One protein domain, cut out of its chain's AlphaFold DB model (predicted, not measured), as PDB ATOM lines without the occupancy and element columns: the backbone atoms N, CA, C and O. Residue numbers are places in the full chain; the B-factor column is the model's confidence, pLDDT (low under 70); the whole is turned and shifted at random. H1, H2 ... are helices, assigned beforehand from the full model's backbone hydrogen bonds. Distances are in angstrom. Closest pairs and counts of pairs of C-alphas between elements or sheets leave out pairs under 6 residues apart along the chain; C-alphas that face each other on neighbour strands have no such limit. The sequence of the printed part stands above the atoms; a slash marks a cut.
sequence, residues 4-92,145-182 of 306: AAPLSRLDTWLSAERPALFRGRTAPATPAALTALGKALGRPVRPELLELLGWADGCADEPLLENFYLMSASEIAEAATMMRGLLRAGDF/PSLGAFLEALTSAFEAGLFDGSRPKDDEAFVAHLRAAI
ATOM      1  N   ALA A   4     216.701 159.501 204.411       96.44
ATOM      2  CA  ALA A   4     218.084 159.990 204.390       96.44
ATOM      3  C   ALA A   4     219.102 158.997 204.987       96.44
ATOM      4  O   ALA A   4     220.144 158.737 204.387       96.44
ATOM      5  N   ALA A   5     218.792 158.410 206.148       97.12
ATOM      6  CA  ALA A   5     219.669 157.443 206.809       97.12
ATOM      7  C   ALA A   5     219.837 156.129 206.013       97.12
ATOM      8  O   ALA A   5     220.982 155.778 205.713       97.12
ATOM      9  N   PRO A   6     218.762 155.409 205.621       97.62
ATOM     10  CA  PRO A   6     218.916 154.198 204.818       97.62
ATOM     11  C   PRO A   6     219.503 154.464 203.427       97.62
ATOM     12  O   PRO A   6     220.239 153.615 202.935       97.62
ATOM     13  N   LEU A   7     219.256 155.629 202.813       97.56
ATOM     14  CA  LEU A   7     219.860 156.001 201.526       97.56
ATOM     15  C   LEU A   7     221.370 156.235 201.636       97.56
ATOM     16  O   LEU A   7     222.119 155.768 200.786       97.56
ATOM     17  N   SER A   8     221.837 156.903 202.694       97.50
ATOM     18  CA  SER A   8     223.274 157.116 202.919       97.50
ATOM     19  C   SER A   8     224.032 155.797 203.130       97.50
ATOM     20  O   SER A   8     225.140 155.612 202.617       97.50
ATOM     21  N   ARG A   9     223.417 154.857 203.853       98.06
ATOM     22  CA  ARG A   9     223.946 153.499 204.041       98.06
ATOM     23  C   ARG A   9     223.937 152.699 202.744       98.06
ATOM     24  O   ARG A   9     224.956 152.108 202.390       98.06
ATOM     25  N   LEU A  10     222.832 152.758 201.999       96.50
ATOM     26  CA  LEU A  10     222.722 152.125 200.689       96.50
ATOM     27  C   LEU A  10     223.786 152.656 199.725       96.50
ATOM     28  O   LEU A  10     224.414 151.870 199.028       96.50
ATOM     29  N   ASP A  11     224.051 153.964 199.723       95.94
ATOM     30  CA  ASP A  11     225.120 154.566 198.923       95.94
ATOM     31  C   ASP A  11     226.495 154.004 199.259       95.94
ATOM     32  O   ASP A  11     227.248 153.627 198.359       95.94
ATOM     33  N   THR A  12     226.800 153.919 200.553       96.81
ATOM     34  CA  THR A  12     228.068 153.365 201.032       96.81
ATOM     35  C   THR A  12     228.231 151.929 200.546       96.81
ATOM     36  O   THR A  12     229.244 151.602 199.926       96.81
ATOM     37  N   TRP A  13     227.208 151.096 200.746       96.50
ATOM     38  CA  TRP A  13     227.237 149.694 200.339       96.50
ATOM     39  C   TRP A  13     227.328 149.528 198.816       96.50
ATOM     40  O   TRP A  13     228.205 148.822 198.323       96.50
ATOM     41  N   LEU A  14     226.485 150.232 198.050       94.75
ATOM     42  CA  LEU A  14     226.467 150.154 196.586       94.75
ATOM     43  C   LEU A  14     227.803 150.582 195.973       94.75
ATOM     44  O   LEU A  14     228.240 149.977 194.996       94.75
ATOM     45  N   SER A  15     228.467 151.594 196.538       95.12
ATOM     46  CA  SER A  15     229.764 152.055 196.026       95.12
ATOM     47  C   SER A  15     230.858 150.981 196.103       95.12
ATOM     48  O   SER A  15     231.737 150.954 195.239       95.12
ATOM     49  N   ALA A  16     230.777 150.087 197.093       95.06
ATOM     50  CA  ALA A  16     231.731 149.005 197.309       95.06
ATOM     51  C   ALA A  16     231.317 147.713 196.586       95.06
ATOM     52  O   ALA A  16     232.106 147.148 195.831       95.06
ATOM     53  N   GLU A  17     230.072 147.277 196.779       94.81
ATOM     54  CA  GLU A  17     229.620 145.928 196.410       94.81
ATOM     55  C   GLU A  17     228.908 145.879 195.051       94.81
ATOM     56  O   GLU A  17     228.931 144.861 194.361       94.81
ATOM     57  N   ARG A  18     228.286 146.986 194.616       93.50
ATOM     58  CA  ARG A  18     227.599 147.084 193.312       93.50
ATOM     59  C   ARG A  18     227.951 148.380 192.574       93.50
ATOM     60  O   ARG A  18     227.065 149.179 192.253       93.50
ATOM     61  N   PRO A  19     229.234 148.593 192.230       93.62
ATOM     62  CA  PRO A  19     229.695 149.860 191.668       93.62
ATOM     63  C   PRO A  19     229.094 150.178 190.290       93.62
ATOM     64  O   PRO A  19     229.095 151.342 189.893       93.62
ATOM     65  N   ALA A  20     228.594 149.176 189.554       91.50
ATOM     66  CA  ALA A  20     227.842 149.383 188.314       91.50
ATOM     67  C   ALA A  20     226.490 150.061 188.589       91.50
ATOM     68  O   ALA A  20     226.238 151.130 188.040       91.50
ATOM     69  N   LEU A  21     225.690 149.516 189.515       91.56
ATOM     70  CA  LEU A  21     224.429 150.120 189.960       91.56
ATOM     71  C   LEU A  21     224.668 151.515 190.549       91.56
ATOM     72  O   LEU A  21     223.989 152.459 190.168       91.56
ATOM     73  N   PHE A  22     225.678 151.677 191.411       93.38
ATOM     74  CA  PHE A  22     226.020 152.979 192.001       93.38
ATOM     75  C   PHE A  22     226.280 154.064 190.943       93.38
ATOM     76  O   PHE A  22     225.773 155.178 191.058       93.38
ATOM     77  N   ARG A  23     227.055 153.734 189.899       92.06
ATOM     78  CA  ARG A  23     227.399 154.657 188.804       92.06
ATOM     79  C   ARG A  23     226.282 154.828 187.773       92.06
ATOM     80  O   ARG A  23     226.239 155.867 187.125       92.06
ATOM     81  N   GLY A  24     225.427 153.822 187.609       90.38
ATOM     82  CA  GLY A  24     224.316 153.809 186.654       90.38
ATOM     83  C   GLY A  24     223.062 154.539 187.138       90.38
ATOM     84  O   GLY A  24     222.088 154.637 186.392       90.38
ATOM     85  N   ARG A  25     223.045 155.041 188.378       92.50
ATOM     86  CA  ARG A  25     221.969 155.923 188.841       92.50
ATOM     87  C   ARG A  25     221.987 157.221 188.057       92.50
ATOM     88  O   ARG A  25     223.039 157.821 187.830       92.50
ATOM     89  N   THR A  26     220.805 157.672 187.677       93.06
ATOM     90  CA  THR A  26     220.644 158.978 187.052       93.06
ATOM     91  C   THR A  26     220.787 160.087 188.097       93.06
ATOM     92  O   THR A  26     220.739 159.860 189.310       93.06
ATOM     93  N   ALA A  27     220.994 161.314 187.619       94.94
ATOM     94  CA  ALA A  27     221.001 162.483 188.487       94.94
ATOM     95  C   ALA A  27     219.653 162.628 189.226       94.94
ATOM     96  O   ALA A  27     218.632 162.179 188.708       94.94
ATOM     97  N   PRO A  28     219.626 163.286 190.398       97.75
ATOM     98  CA  PRO A  28     218.390 163.594 191.110       97.75
ATOM     99  C   PRO A  28     217.309 164.223 190.225       97.75
ATOM    100  O   PRO A  28     217.604 165.054 189.358       97.75
ATOM    101  N   ALA A  29     216.053 163.881 190.503       97.75
ATOM    102  CA  ALA A  29     214.917 164.340 189.720       97.75
ATOM    103  C   ALA A  29     214.803 165.867 189.750       97.75
ATOM    104  O   ALA A  29     214.853 166.517 190.798       97.75
ATOM    105  N   THR A  30     214.606 166.460 188.574       97.75
ATOM    106  CA  THR A  30     214.477 167.917 188.469       97.75
ATOM    107  C   THR A  30     213.146 168.403 189.060       97.75
ATOM    108  O   THR A  30     212.138 167.693 188.991       97.75
ATOM    109  N   PRO A  31     213.057 169.655 189.550       96.94
ATOM    110  CA  PRO A  31     211.786 170.224 190.009       96.94
ATOM    111  C   PRO A  31     210.672 170.172 188.950       96.94
ATOM    112  O   PRO A  31     209.496 169.999 189.278       96.94
ATOM    113  N   ALA A  32     211.039 170.293 187.669       96.56
ATOM    114  CA  ALA A  32     210.109 170.172 186.552       96.56
ATOM    115  C   ALA A  32     209.561 168.741 186.417       96.56
ATOM    116  O   ALA A  32     208.347 168.575 186.281       96.56
ATOM    117  N   ALA A  33     210.424 167.724 186.526       97.38
ATOM    118  CA  ALA A  33     210.026 166.316 186.503       97.38
ATOM    119  C   ALA A  33     209.109 165.967 187.686       97.38
ATOM    120  O   ALA A  33     208.040 165.394 187.491       97.38
ATOM    121  N   LEU A  34     209.447 166.418 188.899       97.44
ATOM    122  CA  LEU A  34     208.619 166.211 190.095       97.44
ATOM    123  C   LEU A  34     207.248 166.901 189.986       97.44
ATOM    124  O   LEU A  34     206.223 166.351 190.396       97.44
ATOM    125  N   THR A  35     207.206 168.091 189.380       96.00
ATOM    126  CA  THR A  35     205.948 168.797 189.092       96.00
ATOM    127  C   THR A  35     205.105 168.042 188.063       96.00
ATOM    128  O   THR A  35     203.886 167.933 188.224       96.00
ATOM    129  N   ALA A  36     205.728 167.524 187.002       96.31
ATOM    130  CA  ALA A  36     205.050 166.721 185.987       96.31
ATOM    131  C   ALA A  36     204.492 165.420 186.583       96.31
ATOM    132  O   ALA A  36     203.333 165.090 186.334       96.31
ATOM    133  N   LEU A  37     205.264 164.755 187.448       98.19
ATOM    134  CA  LEU A  37     204.830 163.579 188.190       98.19
ATOM    135  C   LEU A  37     203.580 163.877 189.028       98.19
ATOM    136  O   LEU A  37     202.571 163.193 188.884       98.19
ATOM    137  N   GLY A  38     203.588 164.939 189.841       96.88
ATOM    138  CA  GLY A  38     202.411 165.317 190.638       96.88
ATOM    139  C   GLY A  38     201.158 165.566 189.786       96.88
ATOM    140  O   GLY A  38     200.057 165.141 190.150       96.88
ATOM    141  N   LYS A  39     201.319 166.190 188.609       96.19
ATOM    142  CA  LYS A  39     200.220 166.378 187.645       96.19
ATOM    143  C   LYS A  39     199.710 165.047 187.094       96.19
ATOM    144  O   LYS A  39     198.500 164.841 187.078       96.19
ATOM    145  N   ALA A  40     200.606 164.150 186.683       95.75
ATOM    146  CA  ALA A  40     200.245 162.835 186.156       95.75
ATOM    147  C   ALA A  40     199.516 161.983 187.204       95.75
ATOM    148  O   ALA A  40     198.488 161.370 186.912       95.75
ATOM    149  N   LEU A  41     199.968 162.015 188.460       95.44
ATOM    150  CA  LEU A  41     199.299 161.314 189.555       95.44
ATOM    151  C   LEU A  41     197.943 161.938 189.918       95.44
ATOM    152  O   LEU A  41     197.101 161.247 190.497       95.44
ATOM    153  N   GLY A  42     197.709 163.209 189.573       94.00
ATOM    154  CA  GLY A  42     196.501 163.954 189.943       94.00
ATOM    155  C   GLY A  42     196.392 164.214 191.449       94.00
ATOM    156  O   GLY A  42     195.303 164.478 191.953       94.00
ATOM    157  N   ARG A  43     197.507 164.084 192.177       90.69
ATOM    158  CA  ARG A  43     197.609 164.215 193.637       90.69
ATOM    159  C   ARG A  43     199.042 164.599 194.031       90.69
ATOM    160  O   ARG A  43     199.961 164.360 193.246       90.69
ATOM    161  N   PRO A  44     199.261 165.164 195.231       91.00
ATOM    162  CA  PRO A  44     200.608 165.449 195.712       91.00
ATOM    163  C   PRO A  44     201.483 164.191 195.752       91.00
ATOM    164  O   PRO A  44     201.041 163.131 196.203       91.00
ATOM    165  N   VAL A  45     202.733 164.324 195.308       95.94
ATOM    166  CA  VAL A  45     203.745 163.269 195.444       95.94
ATOM    167  C   VAL A  45     204.101 163.131 196.923       95.94
ATOM    168  O   VAL A  45     204.283 164.133 197.617       95.94
ATOM    169  N   ARG A  46     204.170 161.896 197.429       95.31
ATOM    170  CA  ARG A  46     204.483 161.666 198.845       95.31
ATOM    171  C   ARG A  46     205.924 162.082 199.168       95.31
ATOM    172  O   ARG A  46     206.798 161.831 198.338       95.31
ATOM    173  N   PRO A  47     206.190 162.630 200.369       96.44
ATOM    174  CA  PRO A  47     207.531 163.062 200.763       96.44
ATOM    175  C   PRO A  47     208.595 161.978 200.598       96.44
ATOM    176  O   PRO A  47     209.657 162.256 200.059       96.44
ATOM    177  N   GLU A  48     208.292 160.729 200.964       96.88
ATOM    178  CA  GLU A  48     209.268 159.646 200.836       96.88
ATOM    179  C   GLU A  48     209.632 159.353 199.370       96.88
ATOM    180  O   GLU A  48     210.789 159.088 199.067       96.88
ATOM    181  N   LEU A  49     208.679 159.456 198.437       98.06
ATOM    182  CA  LEU A  49     208.980 159.286 197.013       98.06
ATOM    183  C   LEU A  49     209.807 160.463 196.469       98.06
ATOM    184  O   LEU A  49     210.675 160.258 195.629       98.06
ATOM    185  N   LEU A  50     209.584 161.680 196.978       97.94
ATOM    186  CA  LEU A  50     210.424 162.837 196.649       97.94
ATOM    187  C   LEU A  50     211.859 162.660 197.159       97.94
ATOM    188  O   LEU A  50     212.793 162.996 196.440       97.94
ATOM    189  N   GLU A  51     212.044 162.120 198.368       97.94
ATOM    190  CA  GLU A  51     213.376 161.807 198.905       97.94
ATOM    191  C   GLU A  51     214.089 160.743 198.055       97.94
ATOM    192  O   GLU A  51     215.265 160.908 197.740       97.94
ATOM    193  N   LEU A  52     213.377 159.693 197.625       98.00
ATOM    194  CA  LEU A  52     213.940 158.646 196.766       98.00
ATOM    195  C   LEU A  52     214.338 159.185 195.382       98.00
ATOM    196  O   LEU A  52     215.458 158.954 194.935       98.00
ATOM    197  N   LEU A  53     213.458 159.953 194.736       98.25
ATOM    198  CA  LEU A  53     213.733 160.585 193.439       98.25
ATOM    199  C   LEU A  53     214.799 161.687 193.536       98.25
ATOM    200  O   LEU A  53     215.508 161.968 192.573       98.25
ATOM    201  N   GLY A  54     214.940 162.307 194.709       97.56
ATOM    202  CA  GLY A  54     216.027 163.229 195.024       97.56
ATOM    203  C   GLY A  54     217.377 162.535 195.228       97.56
ATOM    204  O   GLY A  54     218.412 163.189 195.134       97.56
ATOM    205  N   TRP A  55     217.382 161.226 195.485       96.69
ATOM    206  CA  TRP A  55     218.599 160.418 195.526       96.69
ATOM    207  C   TRP A  55     218.985 159.890 194.141       96.69
ATOM    208  O   TRP A  55     220.149 159.996 193.759       96.69
ATOM    209  N   ALA A  56     218.018 159.378 193.378       96.19
ATOM    210  CA  ALA A  56     218.210 158.981 191.985       96.19
ATOM    211  C   ALA A  56     216.885 159.031 191.216       96.19
ATOM    212  O   ALA A  56     215.887 158.458 191.657       96.19
ATOM    213  N   ASP A  57     216.886 159.654 190.037       97.44
ATOM    214  CA  ASP A  57     215.732 159.694 189.129       97.44
ATOM    215  C   ASP A  57     215.687 158.438 188.242       97.44
ATOM    216  O   ASP A  57     215.678 158.519 187.011       97.44
ATOM    217  N   GLY A  58     215.782 157.266 188.871       94.88
ATOM    218  CA  GLY A  58     215.853 155.965 188.210       94.88
ATOM    219  C   GLY A  58     217.255 155.358 188.067       94.88
ATOM    220  O   GLY A  58     218.290 155.970 188.350       94.88
ATOM    221  N   CYS A  59     217.281 154.096 187.635       89.06
ATOM    222  CA  CYS A  59     218.500 153.393 187.239       89.06
ATOM    223  C   CYS A  59     218.187 152.374 186.137       89.06
ATOM    224  O   CYS A  59     217.545 151.353 186.382       89.06
ATOM    225  N   ALA A  60     218.619 152.666 184.908       76.25
ATOM    226  CA  ALA A  60     218.177 151.919 183.735       76.25
ATOM    227  C   ALA A  60     218.934 150.598 183.503       76.25
ATOM    228  O   ALA A  60     218.378 149.668 182.913       76.25
ATOM    229  N   ASP A  61     220.179 150.502 183.954       85.25
ATOM    230  CA  ASP A  61     221.064 149.414 183.525       85.25
ATOM    231  C   ASP A  61     221.111 148.250 184.520       85.25
ATOM    232  O   ASP A  61     221.419 147.123 184.143       85.25
ATOM    233  N   GLU A  62     220.750 148.492 185.781       91.19
ATOM    234  CA  GLU A  62     220.910 147.531 186.871       91.19
ATOM    235  C   GLU A  62     219.660 147.491 187.763       91.19
ATOM    236  O   GLU A  62     219.215 148.540 188.241       91.19
ATOM    237  N   PRO A  63     219.093 146.304 188.041       93.56
ATOM    238  CA  PRO A  63     217.968 146.190 188.956       93.56
ATOM    239  C   PRO A  63     218.417 146.466 190.394       93.56
ATOM    240  O   PRO A  63     219.487 146.028 190.836       93.56
ATOM    241  N   LEU A  64     217.583 147.175 191.151       93.31
ATOM    242  CA  LEU A  64     217.832 147.464 192.561       93.31
ATOM    243  C   LEU A  64     217.650 146.199 193.408       93.31
ATOM    244  O   LEU A  64     218.532 145.865 194.196       93.31
ATOM    245  N   LEU A  65     216.534 145.499 193.203       92.31
ATOM    246  CA  LEU A  65     216.130 144.301 193.935       92.31
ATOM    247  C   LEU A  65     215.644 143.261 192.928       92.31
ATOM    248  O   LEU A  65     214.731 143.534 192.165       92.31
ATOM    249  N   GLU A  66     216.248 142.081 192.914       91.06
ATOM    250  CA  GLU A  66     215.944 141.003 191.970       91.06
ATOM    251  C   GLU A  66     215.966 141.469 190.503       91.06
ATOM    252  O   GLU A  66     217.038 141.773 189.972       91.06
ATOM    253  N   ASN A  67     214.809 141.503 189.843       92.62
ATOM    254  CA  ASN A  67     214.598 142.024 188.493       92.62
ATOM    255  C   ASN A  67     213.897 143.393 188.477       92.62
ATOM    256  O   ASN A  67     213.605 143.899 187.400       92.62
ATOM    257  N   PHE A  68     213.641 143.998 189.637       95.50
ATOM    258  CA  PHE A  68     212.990 145.293 189.770       95.50
ATOM    259  C   PHE A  68     213.986 146.452 189.664       95.50
ATOM    260  O   PHE A  68     214.935 146.576 190.446       95.50
ATOM    261  N   TYR A  69     213.728 147.343 188.713       96.25
ATOM    262  CA  TYR A  69     214.498 148.550 188.440       96.25
ATOM    263  C   TYR A  69     213.890 149.747 189.157       96.25
ATOM    264  O   TYR A  69     212.668 149.867 189.261       96.25
ATOM    265  N   LEU A  70     214.747 150.656 189.623       97.12
ATOM    266  CA  LEU A  70     214.292 151.939 190.140       97.12
ATOM    267  C   LEU A  70     213.757 152.788 188.988       97.12
ATOM    268  O   LEU A  70     214.496 153.067 188.042       97.12
ATOM    269  N   MET A  71     212.503 153.218 189.100       98.00
ATOM    270  CA  MET A  71     211.855 154.057 188.096       98.00
ATOM    271  C   MET A  71     212.216 155.535 188.282       98.00
ATOM    272  O   MET A  71     212.279 156.043 189.404       98.00
ATOM    273  N   SER A  72     212.391 156.236 187.168       98.00
ATOM    274  CA  SER A  72     212.425 157.697 187.080       98.00
ATOM    275  C   SER A  72     211.044 158.315 187.297       98.00
ATOM    276  O   SER A  72     210.007 157.679 187.101       98.00
ATOM    277  N   ALA A  73     210.997 159.606 187.622       98.44
ATOM    278  CA  ALA A  73     209.764 160.371 187.751       98.44
ATOM    279  C   ALA A  73     208.908 160.324 186.472       98.44
ATOM    280  O   ALA A  73     207.678 160.286 186.565       98.44
ATOM    281  N   SER A  74     209.536 160.301 185.289       97.81
ATOM    282  CA  SER A  74     208.841 160.119 184.007       97.81
ATOM    283  C   SER A  74     208.242 158.724 183.864       97.81
ATOM    284  O   SER A  74     207.058 158.620 183.556       97.81
ATOM    285  N   GLU A  75     209.003 157.667 184.153       98.12
ATOM    286  CA  GLU A  75     208.506 156.285 184.063       98.12
ATOM    287  C   GLU A  75     207.352 156.054 185.045       98.12
ATOM    288  O   GLU A  75     206.343 155.442 184.691       98.12
ATOM    289  N   ILE A  76     207.440 156.605 186.262       98.50
ATOM    290  CA  ILE A  76     206.344 156.546 187.242       98.50
ATOM    291  C   ILE A  76     205.094 157.240 186.691       98.50
ATOM    292  O   ILE A  76     203.984 156.712 186.802       98.50
ATOM    293  N   ALA A  77     205.252 158.431 186.105       98.06
ATOM    294  CA  ALA A  77     204.143 159.188 185.532       98.06
ATOM    295  C   ALA A  77     203.479 158.440 184.365       98.06
ATOM    296  O   ALA A  77     202.245 158.396 184.284       98.06
ATOM    297  N   GLU A  78     204.280 157.837 183.488       97.69
ATOM    298  CA  GLU A  78     203.820 157.034 182.355       97.69
ATOM    299  C   GLU A  78     203.075 155.785 182.827       97.69
ATOM    300  O   GLU A  78     201.923 155.579 182.435       97.69
ATOM    301  N   ALA A  79     203.666 155.013 183.742       97.31
ATOM    302  CA  ALA A  79     203.053 153.805 184.282       97.31
ATOM    303  C   ALA A  79     201.742 154.109 185.022       97.31
ATOM    304  O   ALA A  79     200.723 153.462 184.777       97.31
ATOM    305  N   ALA A  80     201.714 155.147 185.866       95.88
ATOM    306  CA  ALA A  80     200.494 155.557 186.559       95.88
ATOM    307  C   ALA A  80     199.392 156.005 185.579       95.88
ATOM    308  O   ALA A  80     198.216 155.675 185.763       95.88
ATOM    309  N   THR A  81     199.762 156.733 184.520       95.88
ATOM    310  CA  THR A  81     198.818 157.179 183.482       95.88
ATOM    311  C   THR A  81     198.268 155.996 182.689       95.88
ATOM    312  O   THR A  81     197.053 155.907 182.496       95.88
ATOM    313  N   MET A  82     199.137 155.067 182.286       95.50
ATOM    314  CA  MET A  82     198.767 153.835 181.593       95.50
ATOM    315  C   MET A  82     197.808 152.997 182.440       95.50
ATOM    316  O   MET A  82     196.705 152.698 181.988       95.50
ATOM    317  N   MET A  83     198.174 152.674 183.684       94.88
ATOM    318  CA  MET A  83     197.357 151.824 184.559       94.88
ATOM    319  C   MET A  83     195.995 152.451 184.872       94.88
ATOM    320  O   MET A  83     194.975 151.758 184.896       94.88
ATOM    321  N   ARG A  84     195.938 153.778 185.040       92.62
ATOM    322  CA  ARG A  84     194.668 154.510 185.146       92.62
ATOM    323  C   ARG A  84     193.848 154.426 183.859       92.62
ATOM    324  O   ARG A  84     192.625 154.322 183.932       92.62
ATOM    325  N   GLY A  85     194.499 154.495 182.699       92.56
ATOM    326  CA  GLY A  85     193.871 154.293 181.395       92.56
ATOM    327  C   GLY A  85     193.203 152.921 181.298       92.56
ATOM    328  O   GLY A  85     192.002 152.866 181.043       92.56
ATOM    329  N   LEU A  86     193.943 151.854 181.612       91.12
ATOM    330  CA  LEU A  86     193.443 150.470 181.627       91.12
ATOM    331  C   LEU A  86     192.266 150.296 182.598       91.12
ATOM    332  O   LEU A  86     191.230 149.723 182.255       91.12
ATOM    333  N   LEU A  87     192.377 150.868 183.804       88.69
ATOM    334  CA  LEU A  87     191.291 150.854 184.787       88.69
ATOM    335  C   LEU A  87     190.019 151.522 184.241       88.69
ATOM    336  O   LEU A  87     188.928 150.984 184.404       88.69
ATOM    337  N   ARG A  88     190.148 152.681 183.583       89.00
ATOM    338  CA  ARG A  88     189.009 153.423 183.009       89.00
ATOM    339  C   ARG A  88     188.417 152.760 181.771       89.00
ATOM    340  O   ARG A  88     187.216 152.884 181.551       89.00
ATOM    341  N   ALA A  89     189.243 152.086 180.974       88.06
ATOM    342  CA  ALA A  89     188.805 151.305 179.822       88.06
ATOM    343  C   ALA A  89     188.062 150.022 180.236       88.06
ATOM    344  O   ALA A  89     187.335 149.445 179.429       88.06
ATOM    345  N   GLY A  90     188.192 149.610 181.502       83.81
ATOM    346  CA  GLY A  90     187.552 148.408 182.019       83.81
ATOM    347  C   GLY A  90     188.354 147.132 181.774       83.81
ATOM    348  O   GLY A  90     187.802 146.041 181.885       83.81
ATOM    349  N   ASP A  91     189.655 147.232 181.492       85.94
ATOM    350  CA  ASP A  91     190.516 146.068 181.214       85.94
ATOM    351  C   ASP A  91     190.686 145.143 182.433       85.94
ATOM    352  O   ASP A  91     191.084 143.982 182.321       85.94
ATOM    353  N   PHE A  92     190.328 145.642 183.618       81.75
ATOM    354  CA  PHE A  92     190.276 144.878 184.862       81.75
ATOM    355  C   PHE A  92     188.859 144.393 185.221       81.75
ATOM    356  O   PHE A  92     188.641 143.880 186.318       81.75
ATOM    357  N   PRO A 145     204.962 148.573 205.637       95.19
ATOM    358  CA  PRO A 145     204.065 149.624 206.114       95.19
ATOM    359  C   PRO A 145     204.404 151.010 205.543       95.19
ATOM    360  O   PRO A 145     203.580 151.916 205.616       95.19
ATOM    361  N   SER A 146     205.611 151.199 205.000       95.56
ATOM    362  CA  SER A 146     206.029 152.434 204.333       95.56
ATOM    363  C   SER A 146     207.243 152.206 203.436       95.56
ATOM    364  O   SER A 146     207.980 151.238 203.635       95.56
ATOM    365  N   LEU A 147     207.502 153.145 202.520       96.88
ATOM    366  CA  LEU A 147     208.742 153.170 201.737       96.88
ATOM    367  C   LEU A 147     209.990 153.221 202.634       96.88
ATOM    368  O   LEU A 147     210.960 152.529 202.360       96.88
ATOM    369  N   GLY A 148     209.948 153.964 203.746       96.75
ATOM    370  CA  GLY A 148     211.061 154.022 204.701       96.75
ATOM    371  C   GLY A 148     211.354 152.690 205.382       96.75
ATOM    372  O   GLY A 148     212.513 152.301 205.476       96.75
ATOM    373  N   ALA A 149     210.317 151.961 205.803       96.38
ATOM    374  CA  ALA A 149     210.490 150.634 206.396       96.38
ATOM    375  C   ALA A 149     211.038 149.618 205.382       96.38
ATOM    376  O   ALA A 149     211.890 148.805 205.729       96.38
ATOM    377  N   PHE A 150     210.578 149.689 204.130       96.62
ATOM    378  CA  PHE A 150     211.109 148.867 203.046       96.62
ATOM    379  C   PHE A 150     212.586 149.159 202.783       96.62
ATOM    380  O   PHE A 150     213.387 148.231 202.757       96.62
ATOM    381  N   LEU A 151     212.953 150.436 202.640       97.19
ATOM    382  CA  LEU A 151     214.331 150.824 202.351       97.19
ATOM    383  C   LEU A 151     215.280 150.441 203.492       97.19
ATOM    384  O   LEU A 151     216.369 149.948 203.242       97.19
ATOM    385  N   GLU A 152     214.856 150.624 204.741       97.56
ATOM    386  CA  GLU A 152     215.629 150.220 205.918       97.56
ATOM    387  C   GLU A 152     215.855 148.698 205.964       97.56
ATOM    388  O   GLU A 152     216.979 148.229 206.169       97.56
ATOM    389  N   ALA A 153     214.805 147.908 205.721       96.81
ATOM    390  CA  ALA A 153     214.905 146.451 205.680       96.81
ATOM    391  C   ALA A 153     215.789 145.966 204.517       96.81
ATOM    392  O   ALA A 153     216.628 145.089 204.710       96.81
ATOM    393  N   LEU A 154     215.650 146.572 203.334       96.25
ATOM    394  CA  LEU A 154     216.455 146.242 202.162       96.25
ATOM    395  C   LEU A 154     217.934 146.597 202.370       96.25
ATOM    396  O   LEU A 154     218.803 145.754 202.166       96.25
ATOM    397  N   THR A 155     218.230 147.814 202.837       97.50
ATOM    398  CA  THR A 155     219.606 148.249 203.117       97.50
ATOM    399  C   THR A 155     220.267 147.370 204.177       97.50
ATOM    400  O   THR A 155     221.407 146.947 203.996       97.50
ATOM    401  N   SER A 156     219.558 147.025 205.256       97.88
ATOM    402  CA  SER A 156     220.112 146.118 206.274       97.88
ATOM    403  C   SER A 156     220.346 144.696 205.748       97.88
ATOM    404  O   SER A 156     221.298 144.046 206.173       97.88
ATOM    405  N   ALA A 157     219.530 144.211 204.807       97.31
ATOM    406  CA  ALA A 157     219.738 142.911 204.169       97.31
ATOM    407  C   ALA A 157     220.981 142.905 203.257       97.31
ATOM    408  O   ALA A 157     221.734 141.927 203.243       97.31
ATOM    409  N   PHE A 158     221.237 144.009 202.546       96.44
ATOM    410  CA  PHE A 158     222.481 144.204 201.797       96.44
ATOM    411  C   PHE A 158     223.707 144.180 202.717       96.44
ATOM    412  O   PHE A 158     224.647 143.420 202.480       96.44
ATOM    413  N   GLU A 159     223.678 144.942 203.811       97.00
ATOM    414  CA  GLU A 159     224.767 144.986 204.798       97.00
ATOM    415  C   GLU A 159     225.001 143.641 205.501       97.00
ATOM    416  O   GLU A 159     226.138 143.307 205.831       97.00
ATOM    417  N   ALA A 160     223.949 142.839 205.682       97.06
ATOM    418  CA  ALA A 160     224.042 141.474 206.200       97.06
ATOM    419  C   ALA A 160     224.639 140.474 205.187       97.06
ATOM    420  O   ALA A 160     224.808 139.296 205.504       97.06
ATOM    421  N   GLY A 161     224.966 140.921 203.970       96.06
ATOM    422  CA  GLY A 161     225.596 140.096 202.944       96.06
ATOM    423  C   GLY A 161     224.653 139.067 202.324       96.06
ATOM    424  O   GLY A 161     225.132 138.064 201.787       96.06
ATOM    425  N   LEU A 162     223.337 139.302 202.375       96.31
ATOM    426  CA  LEU A 162     222.321 138.367 201.879       96.31
ATOM    427  C   LEU A 162     222.178 138.360 200.352       96.31
ATOM    428  O   LEU A 162     221.420 137.551 199.831       96.31
ATOM    429  N   PHE A 163     222.904 139.217 199.633       93.44
ATOM    430  CA  PHE A 163     222.767 139.403 198.188       93.44
ATOM    431  C   PHE A 163     224.025 139.025 197.408       93.44
ATOM    432  O   PHE A 163     225.145 139.277 197.862       93.44
ATOM    433  N   ASP A 164     223.815 138.455 196.222       89.19
ATOM    434  CA  ASP A 164     224.786 138.341 195.134       89.19
ATOM    435  C   ASP A 164     224.267 139.155 193.937       89.19
ATOM    436  O   ASP A 164     223.265 138.817 193.297       89.19
ATOM    437  N   GLY A 165     224.887 140.311 193.695       87.75
ATOM    438  CA  GLY A 165     224.346 141.312 192.779       87.75
ATOM    439  C   GLY A 165     222.968 141.805 193.235       87.75
ATOM    440  O   GLY A 165     222.819 142.320 194.342       87.75
ATOM    441  N   SER A 166     221.954 141.690 192.374       86.62
ATOM    442  CA  SER A 166     220.580 142.092 192.707       86.62
ATOM    443  C   SER A 166     219.758 141.006 193.388       86.62
ATOM    444  O   SER A 166     218.683 141.308 193.901       86.62
ATOM    445  N   ARG A 167     220.219 139.753 193.397       90.94
ATOM    446  CA  ARG A 167     219.421 138.621 193.875       90.94
ATOM    447  C   ARG A 167     219.827 138.209 195.285       90.94
ATOM    448  O   ARG A 167     221.020 138.244 195.601       90.94
ATOM    449  N   PRO A 168     218.873 137.788 196.126       90.94
ATOM    450  CA  PRO A 168     219.202 137.075 197.347       90.94
ATOM    451  C   PRO A 168     220.060 135.837 197.046       90.94
ATOM    452  O   PRO A 168     219.836 135.129 196.066       90.94
ATOM    453  N   LYS A 169     221.053 135.566 197.898       93.44
ATOM    454  CA  LYS A 169     221.828 134.311 197.874       93.44
ATOM    455  C   LYS A 169     220.977 133.119 198.306       93.44
ATOM    456  O   LYS A 169     221.227 131.995 197.883       93.44
ATOM    457  N   ASP A 170     220.028 133.391 199.194       93.88
ATOM    458  CA  ASP A 170     219.108 132.441 199.800       93.88
ATOM    459  C   ASP A 170     217.789 133.176 200.076       93.88
ATOM    460  O   ASP A 170     217.731 134.096 200.904       93.88
ATOM    461  N   ASP A 171     216.741 132.786 199.350       89.44
ATOM    462  CA  ASP A 171     215.417 133.402 199.446       89.44
ATOM    463  C   ASP A 171     214.800 133.212 200.837       89.44
ATOM    464  O   ASP A 171     214.130 134.109 201.350       89.44
ATOM    465  N   GLU A 172     215.041 132.071 201.492       92.00
ATOM    466  CA  GLU A 172     214.500 131.793 202.823       92.00
ATOM    467  C   GLU A 172     215.170 132.681 203.874       92.00
ATOM    468  O   GLU A 172     214.479 133.291 204.698       92.00
ATOM    469  N   ALA A 173     216.497 132.821 203.808       94.38
ATOM    470  CA  ALA A 173     217.244 133.711 204.694       94.38
ATOM    471  C   ALA A 173     216.835 135.180 204.498       94.38
ATOM    472  O   ALA A 173     216.637 135.908 205.476       94.38
ATOM    473  N   PHE A 174     216.650 135.611 203.248       92.50
ATOM    474  CA  PHE A 174     216.185 136.961 202.938       92.50
ATOM    475  C   PHE A 174     214.765 137.214 203.454       92.50
ATOM    476  O   PHE A 174     214.525 138.197 204.158       92.50
ATOM    477  N   VAL A 175     213.828 136.296 203.207       90.88
ATOM    478  CA  VAL A 175     212.457 136.402 203.727       90.88
ATOM    479  C   VAL A 175     212.437 136.387 205.259       90.88
ATOM    480  O   VAL A 175     211.659 137.127 205.868       90.88
ATOM    481  N   ALA A 176     213.285 135.584 205.909       93.31
ATOM    482  CA  ALA A 176     213.421 135.580 207.365       93.31
ATOM    483  C   ALA A 176     213.929 136.932 207.895       93.31
ATOM    484  O   ALA A 176     213.384 137.446 208.877       93.31
ATOM    485  N   HIS A 177     214.901 137.546 207.212       94.75
ATOM    486  CA  HIS A 177     215.388 138.891 207.532       94.75
ATOM    487  C   HIS A 177     214.277 139.937 207.401       94.75
ATOM    488  O   HIS A 177     214.053 140.723 208.324       94.75
ATOM    489  N   LEU A 178     213.513 139.905 206.304       93.19
ATOM    490  CA  LEU A 178     212.385 140.819 206.107       93.19
ATOM    491  C   LEU A 178     211.282 140.622 207.155       93.19
ATOM    492  O   LEU A 178     210.736 141.606 207.644       93.19
ATOM    493  N   ARG A 179     210.991 139.384 207.576       93.25
ATOM    494  CA  ARG A 179     210.054 139.094 208.682       93.25
ATOM    495  C   ARG A 179     210.505 139.668 210.018       93.25
ATOM    496  O   ARG A 179     209.660 140.108 210.797       93.25
ATOM    497  N   ALA A 180     211.808 139.647 210.286       94.31
ATOM    498  CA  ALA A 180     212.372 140.227 211.497       94.31
ATOM    499  C   ALA A 180     212.337 141.765 211.460       94.31
ATOM    500  O   ALA A 180     212.004 142.394 212.464       94.31
ATOM    501  N   ALA A 181     212.639 142.365 210.304       94.06
ATOM    502  CA  ALA A 181     212.683 143.817 210.127       94.06
ATOM    503  C   ALA A 181     211.292 144.461 209.976       94.06
ATOM    504  O   ALA A 181     211.076 145.598 210.399       94.06
ATOM    505  N   ILE A 182     210.340 143.742 209.377       93.25
ATOM    506  CA  ILE A 182     208.998 144.226 209.050       93.25
ATOM    507  C   ILE A 182     207.967 143.296 209.705       93.25
ATOM    508  O   ILE A 182     207.643 142.231 209.166       93.25
TER     509      ILE A 182
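AT A GLANCE: This is residues 4 to 92 and 145 to 182 of the 306 residues of the protein "SMI1/KNR4 family protein" of Polyangiaceae bacterium (UniProt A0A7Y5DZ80). The longest helix, H5, lies side by side with H3 at one end of the domain, while H1, H6 and H7, with H2 on H1, make a group at the other end. H4 and the loop of residues 56 to 72 lie between the two, and residues 85 to 90 stick out. The printed part has 127 residues with seven named helices, H1 to H7 in chain order, and no named strand: all helix. It is compact, with a radius of gyration of the C-alphas of 15.9 A and spans of 43 by 33 by 25 A.

IN THESE COORDINATES: H5 is residues 73 to 89, 24.2 A long, from C-alpha 73 at (209.764, 160.371, 187.751). H3 is residues 31 to 41 and H4 residues 47 to 55. H1, residues 4 to 17, 19.9 A long, begins at C-alpha 4 (218.084, 159.990, 204.390); H2 is residues 19 to 24. H6, residues 147 to 159, is 18.3 A long. H7, residues 171 to 181, ends at C-alpha 181 (212.683, 143.817, 210.127).

HOW THE PARTS SIT: H5 touches H3 at a shallow tilt of 13 degrees, the same way; their closest C-alphas, Leu 37 and Ala 77, are 5.2 A apart. H4 is close to H5 but not clearly touching, C-alphas 53 and 73 being 6.9 A apart. H4 and H6 only just touch, only at their ends, with 3 pairs of C-alphas within 8 A, the closest those of Glu 48 and Leu 147 at 6.6 A. H6 touches H1 at a shallow tilt of 31 degrees, closest at C-alphas 6 and 152, 5.3 A. With residues 153 to 157 alone H6 touches H7, a steep tilt of 53 degrees, closest at C-alphas 153 and 181, 5.6 A. H1, with residues 11 to 15 alone, touches H2, C-alphas 14 and 22 being 5.4 A apart. Every O i to N i+4 pair is within hydrogen-bond range in H2 to H7, and 9 of 10 in H1.

THE WHOLE: The C-alphas farthest apart, Ala 16 and Gly 90, are 46.8 A apart. Residues 93 to 144 are not printed, and C-alphas 92 and 145 are 25.8 A apart across the cut. The links H4 to H5 and H6 to H7 are long. Mean pLDDT of the printed part is 94.5, and no printed residue is under 70.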